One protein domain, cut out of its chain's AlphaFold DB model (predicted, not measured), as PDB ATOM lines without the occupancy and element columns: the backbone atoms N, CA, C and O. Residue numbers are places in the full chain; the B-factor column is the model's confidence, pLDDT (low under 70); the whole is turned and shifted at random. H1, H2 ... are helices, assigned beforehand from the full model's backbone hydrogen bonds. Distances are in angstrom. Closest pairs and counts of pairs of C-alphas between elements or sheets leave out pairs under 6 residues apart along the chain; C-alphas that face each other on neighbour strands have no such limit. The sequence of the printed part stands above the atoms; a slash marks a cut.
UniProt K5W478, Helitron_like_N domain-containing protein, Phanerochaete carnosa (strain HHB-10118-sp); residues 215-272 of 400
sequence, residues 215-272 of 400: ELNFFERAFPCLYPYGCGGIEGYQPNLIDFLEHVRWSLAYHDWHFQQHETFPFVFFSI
ATOM      1  N   GLU A 215      39.521 -62.977 -26.438       68.50
ATOM      2  CA  GLU A 215      40.917 -62.891 -26.877       68.50
ATOM      3  C   GLU A 215      41.633 -61.728 -26.176       68.50
ATOM      4  O   GLU A 215      41.090 -60.629 -26.020       68.50
ATOM      5  N   LEU A 216      42.859 -61.992 -25.720       74.31
ATOM      6  CA  LEU A 216      43.681 -61.023 -25.003       74.31
ATOM      7  C   LEU A 216      44.185 -59.953 -25.974       74.31
ATOM      8  O   LEU A 216      44.947 -60.257 -26.890       74.31
ATOM      9  N   ASN A 217      43.823 -58.691 -25.745       81.88
ATOM     10  CA  ASN A 217      44.363 -57.580 -26.520       81.88
ATOM     11  C   ASN A 217      45.633 -57.031 -25.858       81.88
ATOM     12  O   ASN A 217      45.624 -56.626 -24.693       81.88
ATOM     13  N   PHE A 218      46.730 -56.986 -26.616       83.31
ATOM     14  CA  PHE A 218      47.994 -56.417 -26.160       83.31
ATOM     15  C   PHE A 218      47.864 -54.937 -25.773       83.31
ATOM     16  O   PHE A 218      48.335 -54.550 -24.709       83.31
ATOM     17  N   PHE A 219      47.196 -54.114 -26.586       85.94
ATOM     18  CA  PHE A 219      47.144 -52.662 -26.372       85.94
ATOM     19  C   PHE A 219      46.323 -52.279 -25.138       85.94
ATOM     20  O   PHE A 219      46.707 -51.376 -24.399       85.94
ATOM     21  N   GLU A 220      45.240 -53.014 -24.870       87.38
ATOM     22  CA  GLU A 220      44.409 -52.820 -23.671       87.38
ATOM     23  C   GLU A 220      45.177 -53.165 -22.386       87.38
ATOM     24  O   GLU A 220      44.920 -52.578 -21.337       87.38
ATOM     25  N   ARG A 221      46.144 -54.091 -22.471       83.06
ATOM     26  CA  ARG A 221      47.034 -54.474 -21.363       83.06
ATOM     27  C   ARG A 221      48.251 -53.561 -21.235       83.06
ATOM     28  O   ARG A 221      48.720 -53.321 -20.131       83.06
ATOM     29  N   ALA A 222      48.798 -53.089 -22.350       84.75
ATOM     30  CA  ALA A 222      50.006 -52.270 -22.360       84.75
ATOM     31  C   ALA A 222      49.739 -50.837 -21.879       84.75
ATOM     32  O   ALA A 222      50.598 -50.240 -21.236       84.75
ATOM     33  N   PHE A 223      48.543 -50.304 -22.152       89.12
ATOM     34  CA  PHE A 223      48.177 -48.927 -21.824       89.12
ATOM     35  C   PHE A 223      46.952 -48.857 -20.901       89.12
ATOM     36  O   PHE A 223      45.910 -48.339 -21.307       89.12
ATOM     37  N   PRO A 224      47.050 -49.321 -19.641       87.88
ATOM     38  CA  PRO A 224      45.936 -49.254 -18.695       87.88
ATOM     39  C   PRO A 224      45.496 -47.810 -18.394       87.88
ATOM     40  O   PRO A 224      44.340 -47.586 -18.062       87.88
ATOM     41  N   CYS A 225      46.381 -46.819 -18.557       87.12
ATOM     42  CA  CYS A 225      46.037 -45.401 -18.410       87.12
ATOM     43  C   CYS A 225      45.152 -44.871 -19.551       87.12
ATOM     44  O   CYS A 225      44.378 -43.944 -19.337       87.12
ATOM     45  N   LEU A 226      45.256 -45.453 -20.752       90.25
ATOM     46  CA  LEU A 226      44.466 -45.070 -21.930       90.25
ATOM     47  C   LEU A 226      43.225 -45.956 -22.105       90.25
ATOM     48  O   LEU A 226      42.188 -45.494 -22.571       90.25
ATOM     49  N   TYR A 227      43.315 -47.219 -21.681       90.06
ATOM     50  CA  TYR A 227      42.232 -48.202 -21.705       90.06
ATOM     51  C   TYR A 227      41.881 -48.666 -20.283       90.06
ATOM     52  O   TYR A 227      42.049 -49.843 -19.947       90.06
ATOM     53  N   PRO A 228      41.360 -47.767 -19.430       87.56
ATOM     54  CA  PRO A 228      41.179 -48.035 -18.004       87.56
ATOM     55  C   PRO A 228      40.194 -49.175 -17.707       87.56
ATOM     56  O   PRO A 228      40.331 -49.851 -16.693       87.56
ATOM     57  N   TYR A 229      39.255 -49.449 -18.615       87.56
ATOM     58  CA  TYR A 229      38.274 -50.536 -18.493       87.56
ATOM     59  C   TYR A 229      38.659 -51.816 -19.257       87.56
ATOM     60  O   TYR A 229      37.880 -52.765 -19.291       87.56
ATOM     61  N   GLY A 230      39.831 -51.860 -19.903       84.31
ATOM     62  CA  GLY A 230      40.263 -53.038 -20.666       84.31
ATOM     63  C   GLY A 230      39.403 -53.322 -21.906       84.31
ATOM     64  O   GLY A 230      39.164 -54.479 -22.258       84.31
ATOM     65  N   CYS A 231      38.894 -52.277 -22.554       85.12
ATOM     66  CA  CYS A 231      38.067 -52.384 -23.751       85.12
ATOM     67  C   CYS A 231      38.375 -51.261 -24.745       85.12
ATOM     68  O   CYS A 231      38.817 -50.181 -24.352       85.12
ATOM     69  N   GLY A 232      38.070 -51.493 -26.023       82.06
ATOM     70  CA  GLY A 232      38.234 -50.491 -27.080       82.06
ATOM     71  C   GLY A 232      39.672 -50.345 -27.576       82.06
ATOM     72  O   GLY A 232      39.988 -49.360 -28.236       82.06
ATOM     73  N   GLY A 233      40.544 -51.306 -27.273       85.69
ATOM     74  CA  GLY A 233      41.913 -51.295 -27.759       85.69
ATOM     75  C   GLY A 233      42.007 -51.486 -29.264       85.69
ATOM     76  O   GLY A 233      41.148 -52.098 -29.913       85.69
ATOM     77  N   ILE A 234      43.112 -50.995 -29.816       86.25
ATOM     78  CA  ILE A 234      43.452 -51.179 -31.224       86.25
ATOM     79  C   ILE A 234      43.559 -52.679 -31.536       86.25
ATOM     80  O   ILE A 234      43.881 -53.481 -30.667       86.25
ATOM     81  N   GLU A 235      43.143 -53.075 -32.739       78.88
ATOM     82  CA  GLU A 235      42.987 -54.478 -33.168       78.88
ATOM     83  C   GLU A 235      41.987 -55.341 -32.374       78.88
ATOM     84  O   GLU A 235      41.758 -56.487 -32.766       78.88
ATOM     85  N   GLY A 236      41.315 -54.793 -31.355       76.38
ATOM     86  CA  GLY A 236      40.338 -55.507 -30.533       76.38
ATOM     87  C   GLY A 236      39.081 -55.944 -31.286       76.38
ATOM     88  O   GLY A 236      38.896 -55.655 -32.477       76.38
ATOM     89  N   TYR A 237      38.192 -56.645 -30.577       73.62
ATOM     90  CA  TYR A 237      36.888 -57.020 -31.116       73.62
ATOM     91  C   TYR A 237      36.067 -55.770 -31.441       73.62
ATOM     92  O   TYR A 237      35.796 -54.940 -30.572       73.62
ATOM     93  N   GLN A 238      35.656 -55.649 -32.701       73.25
ATOM     94  CA  GLN A 238      34.808 -54.566 -33.180       73.25
ATOM     95  C   GLN A 238      33.733 -55.134 -34.114       73.25
ATOM     96  O   GLN A 238      34.018 -56.061 -34.878       73.25
ATOM     97  N   PRO A 239      32.498 -54.595 -34.083       74.88
ATOM     98  CA  PRO A 239      31.429 -55.037 -34.976       74.88
ATOM     99  C   PRO A 239      31.763 -54.759 -36.447       74.88
ATOM    100  O   PRO A 239      31.437 -55.571 -37.311       74.88
ATOM    101  N   ASN A 240      32.462 -53.650 -36.705       78.50
ATOM    102  CA  ASN A 240      32.986 -53.276 -38.010       78.50
ATOM    103  C   ASN A 240      34.512 -53.334 -37.966       78.50
ATOM    104  O   ASN A 240      35.129 -52.831 -37.029       78.50
ATOM    105  N   LEU A 241      35.121 -53.941 -38.983       74.75
ATOM    106  CA  LEU A 241      36.573 -54.013 -39.098       74.75
ATOM    107  C   LEU A 241      37.119 -52.644 -39.507       74.75
ATOM    108  O   LEU A 241      36.882 -52.200 -40.627       74.75
ATOM    109  N   ILE A 242      37.859 -52.009 -38.602       82.75
ATOM    110  CA  ILE A 242      38.634 -50.797 -38.878       82.75
ATOM    111  C   ILE A 242      40.073 -51.211 -39.201       82.75
ATOM    112  O   ILE A 242      40.601 -52.153 -38.593       82.75
ATOM    113  N   ASP A 243      40.687 -50.537 -40.175       84.12
ATOM    114  CA  ASP A 243      42.107 -50.712 -40.472       84.12
ATOM    115  C   ASP A 243      42.973 -50.247 -39.291       84.12
ATOM    116  O   ASP A 243      42.610 -49.323 -38.561       84.12
ATOM    117  N   PHE A 244      44.134 -50.879 -39.102       84.62
ATOM    118  CA  PHE A 244      45.030 -50.561 -37.987       84.62
ATOM    119  C   PHE A 244      45.383 -49.073 -37.964       84.62
ATOM    120  O   PHE A 244      45.230 -48.401 -36.945       84.62
ATOM    121  N   LEU A 245      45.806 -48.544 -39.112       86.81
ATOM    122  CA  LEU A 245      46.297 -47.177 -39.216       86.81
ATOM    123  C   LEU A 245      45.155 -46.161 -39.097       86.81
ATOM    124  O   LEU A 245      45.328 -45.087 -38.525       86.81
ATOM    125  N   GLU A 246      43.967 -46.511 -39.587       88.94
ATOM    126  CA  GLU A 246      42.764 -45.695 -39.428       88.94
ATOM    127  C   GLU A 246      42.319 -45.612 -37.962       88.94
ATOM    128  O   GLU A 246      42.011 -44.524 -37.478       88.94
ATOM    129  N   HIS A 247      42.378 -46.724 -37.224       89.38
ATOM    130  CA  HIS A 247      42.078 -46.731 -35.794       89.38
ATOM    131  C   HIS A 247      43.100 -45.895 -35.006       89.38
ATOM    132  O   HIS A 247      42.706 -45.093 -34.167       89.38
ATOM    133  N   VAL A 248      44.397 -45.990 -35.325       90.81
ATOM    134  CA  VAL A 248      45.436 -45.141 -34.707       90.81
ATOM    135  C   VAL A 248      45.181 -43.659 -34.977       90.81
ATOM    136  O   VAL A 248      45.241 -42.850 -34.054       90.81
ATOM    137  N   ARG A 249      44.859 -43.291 -36.224       91.69
ATOM    138  CA  ARG A 249      44.521 -41.903 -36.584       91.69
ATOM    139  C   ARG A 249      43.319 -41.395 -35.802       91.69
ATOM    140  O   ARG A 249      43.354 -40.270 -35.315       91.69
ATOM    141  N   TRP A 250      42.283 -42.219 -35.667       91.62
ATOM    142  CA  TRP A 250      41.121 -41.886 -34.855       91.62
ATOM    143  C   TRP A 250      41.498 -41.681 -33.382       91.62
ATOM    144  O   TRP A 250      41.087 -40.681 -32.797       91.62
ATOM    145  N   SER A 251      42.330 -42.557 -32.808       91.62
ATOM    146  CA  SER A 251      42.799 -42.426 -31.422       91.62
ATOM    147  C   SER A 251      43.594 -41.137 -31.217       91.62
ATOM    148  O   SER A 251      43.352 -40.409 -30.261       91.62
ATOM    149  N   LEU A 252      44.501 -40.791 -32.134       92.06
ATOM    150  CA  LEU A 252      45.266 -39.540 -32.057       92.06
ATOM    151  C   LEU A 252      44.383 -38.293 -32.225       92.06
ATOM    152  O   LEU A 252      44.679 -37.260 -31.637       92.06
ATOM    153  N   ALA A 253      43.296 -38.391 -32.990       92.19
ATOM    154  CA  ALA A 253      42.315 -37.321 -33.180       92.19
ATOM    155  C   ALA A 253      41.192 -37.323 -32.124       92.19
ATOM    156  O   ALA A 253      40.192 -36.617 -32.283       92.19
ATOM    157  N   TYR A 254      41.318 -38.127 -31.067       90.50
ATOM    158  CA  TYR A 254      40.299 -38.229 -30.033       90.50
ATOM    159  C   TYR A 254      40.126 -36.901 -29.284       90.50
ATOM    160  O   TYR A 254      41.087 -36.166 -29.070       90.50
ATOM    161  N   HIS A 255      38.894 -36.600 -28.864       88.19
ATOM    162  CA  HIS A 255      38.506 -35.274 -28.362       88.19
ATOM    163  C   HIS A 255      39.321 -34.771 -27.156       88.19
ATOM    164  O   HIS A 255      39.506 -33.569 -27.010       88.19
ATOM    165  N   ASP A 256      39.775 -35.690 -26.304       88.06
ATOM    166  CA  ASP A 256      40.483 -35.410 -25.049       88.06
ATOM    167  C   ASP A 256      42.004 -35.278 -25.250       88.06
ATOM    168  O   ASP A 256      42.751 -35.068 -24.303       88.06
ATOM    169  N   TRP A 257      42.498 -35.483 -26.480       87.19
ATOM    170  CA  TRP A 257      43.926 -35.497 -26.845       87.19
ATOM    171  C   TRP A 257      44.820 -36.413 -25.993       87.19
ATOM    172  O   TRP A 257      46.035 -36.435 -26.178       87.19
ATOM    173  N   HIS A 258      44.254 -37.238 -25.114       89.38
ATOM    174  CA  HIS A 258      45.013 -38.054 -24.174       89.38
ATOM    175  C   HIS A 258      45.945 -39.066 -24.857       89.38
ATOM    176  O   HIS A 258      47.031 -39.338 -24.363       89.38
ATOM    177  N   PHE A 259      45.581 -39.554 -26.042       90.88
ATOM    178  CA  PHE A 259      46.375 -40.462 -26.867       90.88
ATOM    179  C   PHE A 259      47.519 -39.710 -27.545       90.88
ATOM    180  O   PHE A 259      48.599 -40.260 -27.727       90.88
ATOM    181  N   GLN A 260      47.276 -38.450 -27.913       90.19
ATOM    182  CA  GLN A 260      48.263 -37.578 -28.535       90.19
ATOM    183  C   GLN A 260      49.303 -37.096 -27.517       90.19
ATOM    184  O   GLN A 260      50.481 -37.021 -27.847       90.19
ATOM    185  N   GLN A 261      48.873 -36.780 -26.294       89.12
ATOM    186  CA  GLN A 261      49.742 -36.287 -25.222       89.12
ATOM    187  C   GLN A 261      50.466 -37.404 -24.461       89.12
ATOM    188  O   GLN A 261      51.399 -37.125 -23.713       89.12
ATOM    189  N   HIS A 262      50.057 -38.663 -24.626       89.12
ATOM    190  CA  HIS A 262      50.692 -39.779 -23.937       89.12
ATOM    191  C   HIS A 262      52.127 -39.993 -24.431       89.12
ATOM    192  O   HIS A 262      52.357 -40.213 -25.616       89.12
ATOM    193  N   GLU A 263      53.080 -40.026 -23.503       84.12
ATOM    194  CA  GLU A 263      54.524 -40.000 -23.781       84.12
ATOM    195  C   GLU A 263      54.989 -41.085 -24.764       84.12
ATOM    196  O   GLU A 263      55.777 -40.826 -25.669       84.12
ATOM    197  N   THR A 264      54.483 -42.311 -24.618       85.62
ATOM    198  CA  THR A 264      54.954 -43.465 -25.403       85.62
ATOM    199  C   THR A 264      53.983 -43.930 -26.481       85.62
ATOM    200  O   THR A 264      54.360 -44.746 -27.321       85.62
ATOM    201  N   PHE A 265      52.739 -43.440 -26.499       89.00
ATOM    202  CA  PHE A 265      51.715 -43.996 -27.390       89.00
ATOM    203  C   PHE A 265      52.016 -43.649 -28.857       89.00
ATOM    204  O   PHE A 265      52.188 -44.583 -29.643       89.00
ATOM    205  N   PRO A 266      52.197 -42.368 -29.248       89.94
ATOM    206  CA  PRO A 266      52.546 -42.027 -30.626       89.94
ATOM    207  C   PRO A 266      53.822 -42.732 -31.091       89.94
ATOM    208  O   PRO A 266      53.866 -43.228 -32.212       89.94
ATOM    209  N   PHE A 267      54.822 -42.845 -30.209       85.56
ATOM    210  CA  PHE A 267      56.091 -43.497 -30.514       85.56
ATOM    211  C   PHE A 267      55.920 -44.990 -30.825       85.56
ATOM    212  O   PHE A 267      56.341 -45.453 -31.882       85.56
ATOM    213  N   VAL A 268      55.239 -45.745 -29.955       84.94
ATOM    214  CA  VAL A 268      55.010 -47.186 -30.156       84.94
ATOM    215  C   VAL A 268      54.252 -47.446 -31.456       84.94
ATOM    216  O   VAL A 268      54.643 -48.312 -32.239       84.94
ATOM    217  N   PHE A 269      53.185 -46.688 -31.718       87.06
ATOM    218  CA  PHE A 269      52.391 -46.862 -32.934       87.06
ATOM    219  C   PHE A 269      53.141 -46.445 -34.199       87.06
ATOM    220  O   PHE A 269      53.001 -47.108 -35.229       87.06
ATOM    221  N   PHE A 270      53.971 -45.408 -34.119       84.44
ATOM    222  CA  PHE A 270      54.846 -45.003 -35.211       84.44
ATOM    223  C   PHE A 270      55.878 -46.090 -35.533       84.44
ATOM    224  O   PHE A 270      55.971 -46.512 -36.685       84.44
ATOM    225  N   SER A 271      56.562 -46.642 -34.526       80.25
ATOM    226  CA  SER A 271      57.498 -47.758 -34.713       80.25
ATOM    227  C   SER A 271      56.819 -48.989 -35.320       80.25
ATOM    228  O   SER A 271      57.346 -49.588 -36.257       80.25
ATOM    229  N   ILE A 272      55.619 -49.356 -34.849       82.50
ATOM    230  CA  ILE A 272      54.845 -50.465 -35.437       82.50
ATOM    231  C   ILE A 272      54.529 -50.174 -36.908       82.50
ATOM    232  O   ILE A 272      54.703 -51.047 -37.760       82.50
TER     233      ILE A 272
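This is residues 215 to 272 of the 400 residues of the protein "Helitron_like_N domain-containing protein" of Phanerochaete carnosa (strain HHB-10118-sp) (UniProt K5W478). H2, the longest helix, and H4 run side by side in opposite ways, the legs of a loose U with short H3 at its turn; short H1 lies apart, beyond the long loop of residues 223 to 243. The 58 printed residues include four named helices, H1 to H4 in order, and no named strand: all helix, with 26 residues, under half, in helices. The whole is compact, radius of gyration of the C-alphas 10.8 A, spanning 27 by 24 by 21 A.

Start at H2, residues 244 to 252: it is close to but not clearly touching H4, residues 265 to 272, at a shallow tilt of 17 degrees, opposite ways; their closest C-alphas, Val 248 and Phe 269, are 7.4 A apart. H3, residues 258 to 261, touches H2 only at the corner, closest C-alphas Leu 252 and Gln 260, 5.0 A. H3 and H4 only just touch, only at the corner, with 3 pairs of C-alphas within 8 A, the closest Phe 259 and Phe 265, 6.4 A. H1, residues 218 to 222, is apart from H2, H3 and H4. Every O i to N i+4 pair is within hydrogen-bond range in H1, H2 and H4; H3 is too short for one.

Find C-alpha 244 at (45.030, -50.561, -37.987); H2 runs 12.5 A from there. H4 runs 10.8 A to C-alpha 272 at (54.845, -50.465, -35.437).

The printed part has no cut. The link H1 to H2 is long; the others are tight. Residue 215 alone is under pLDDT 70.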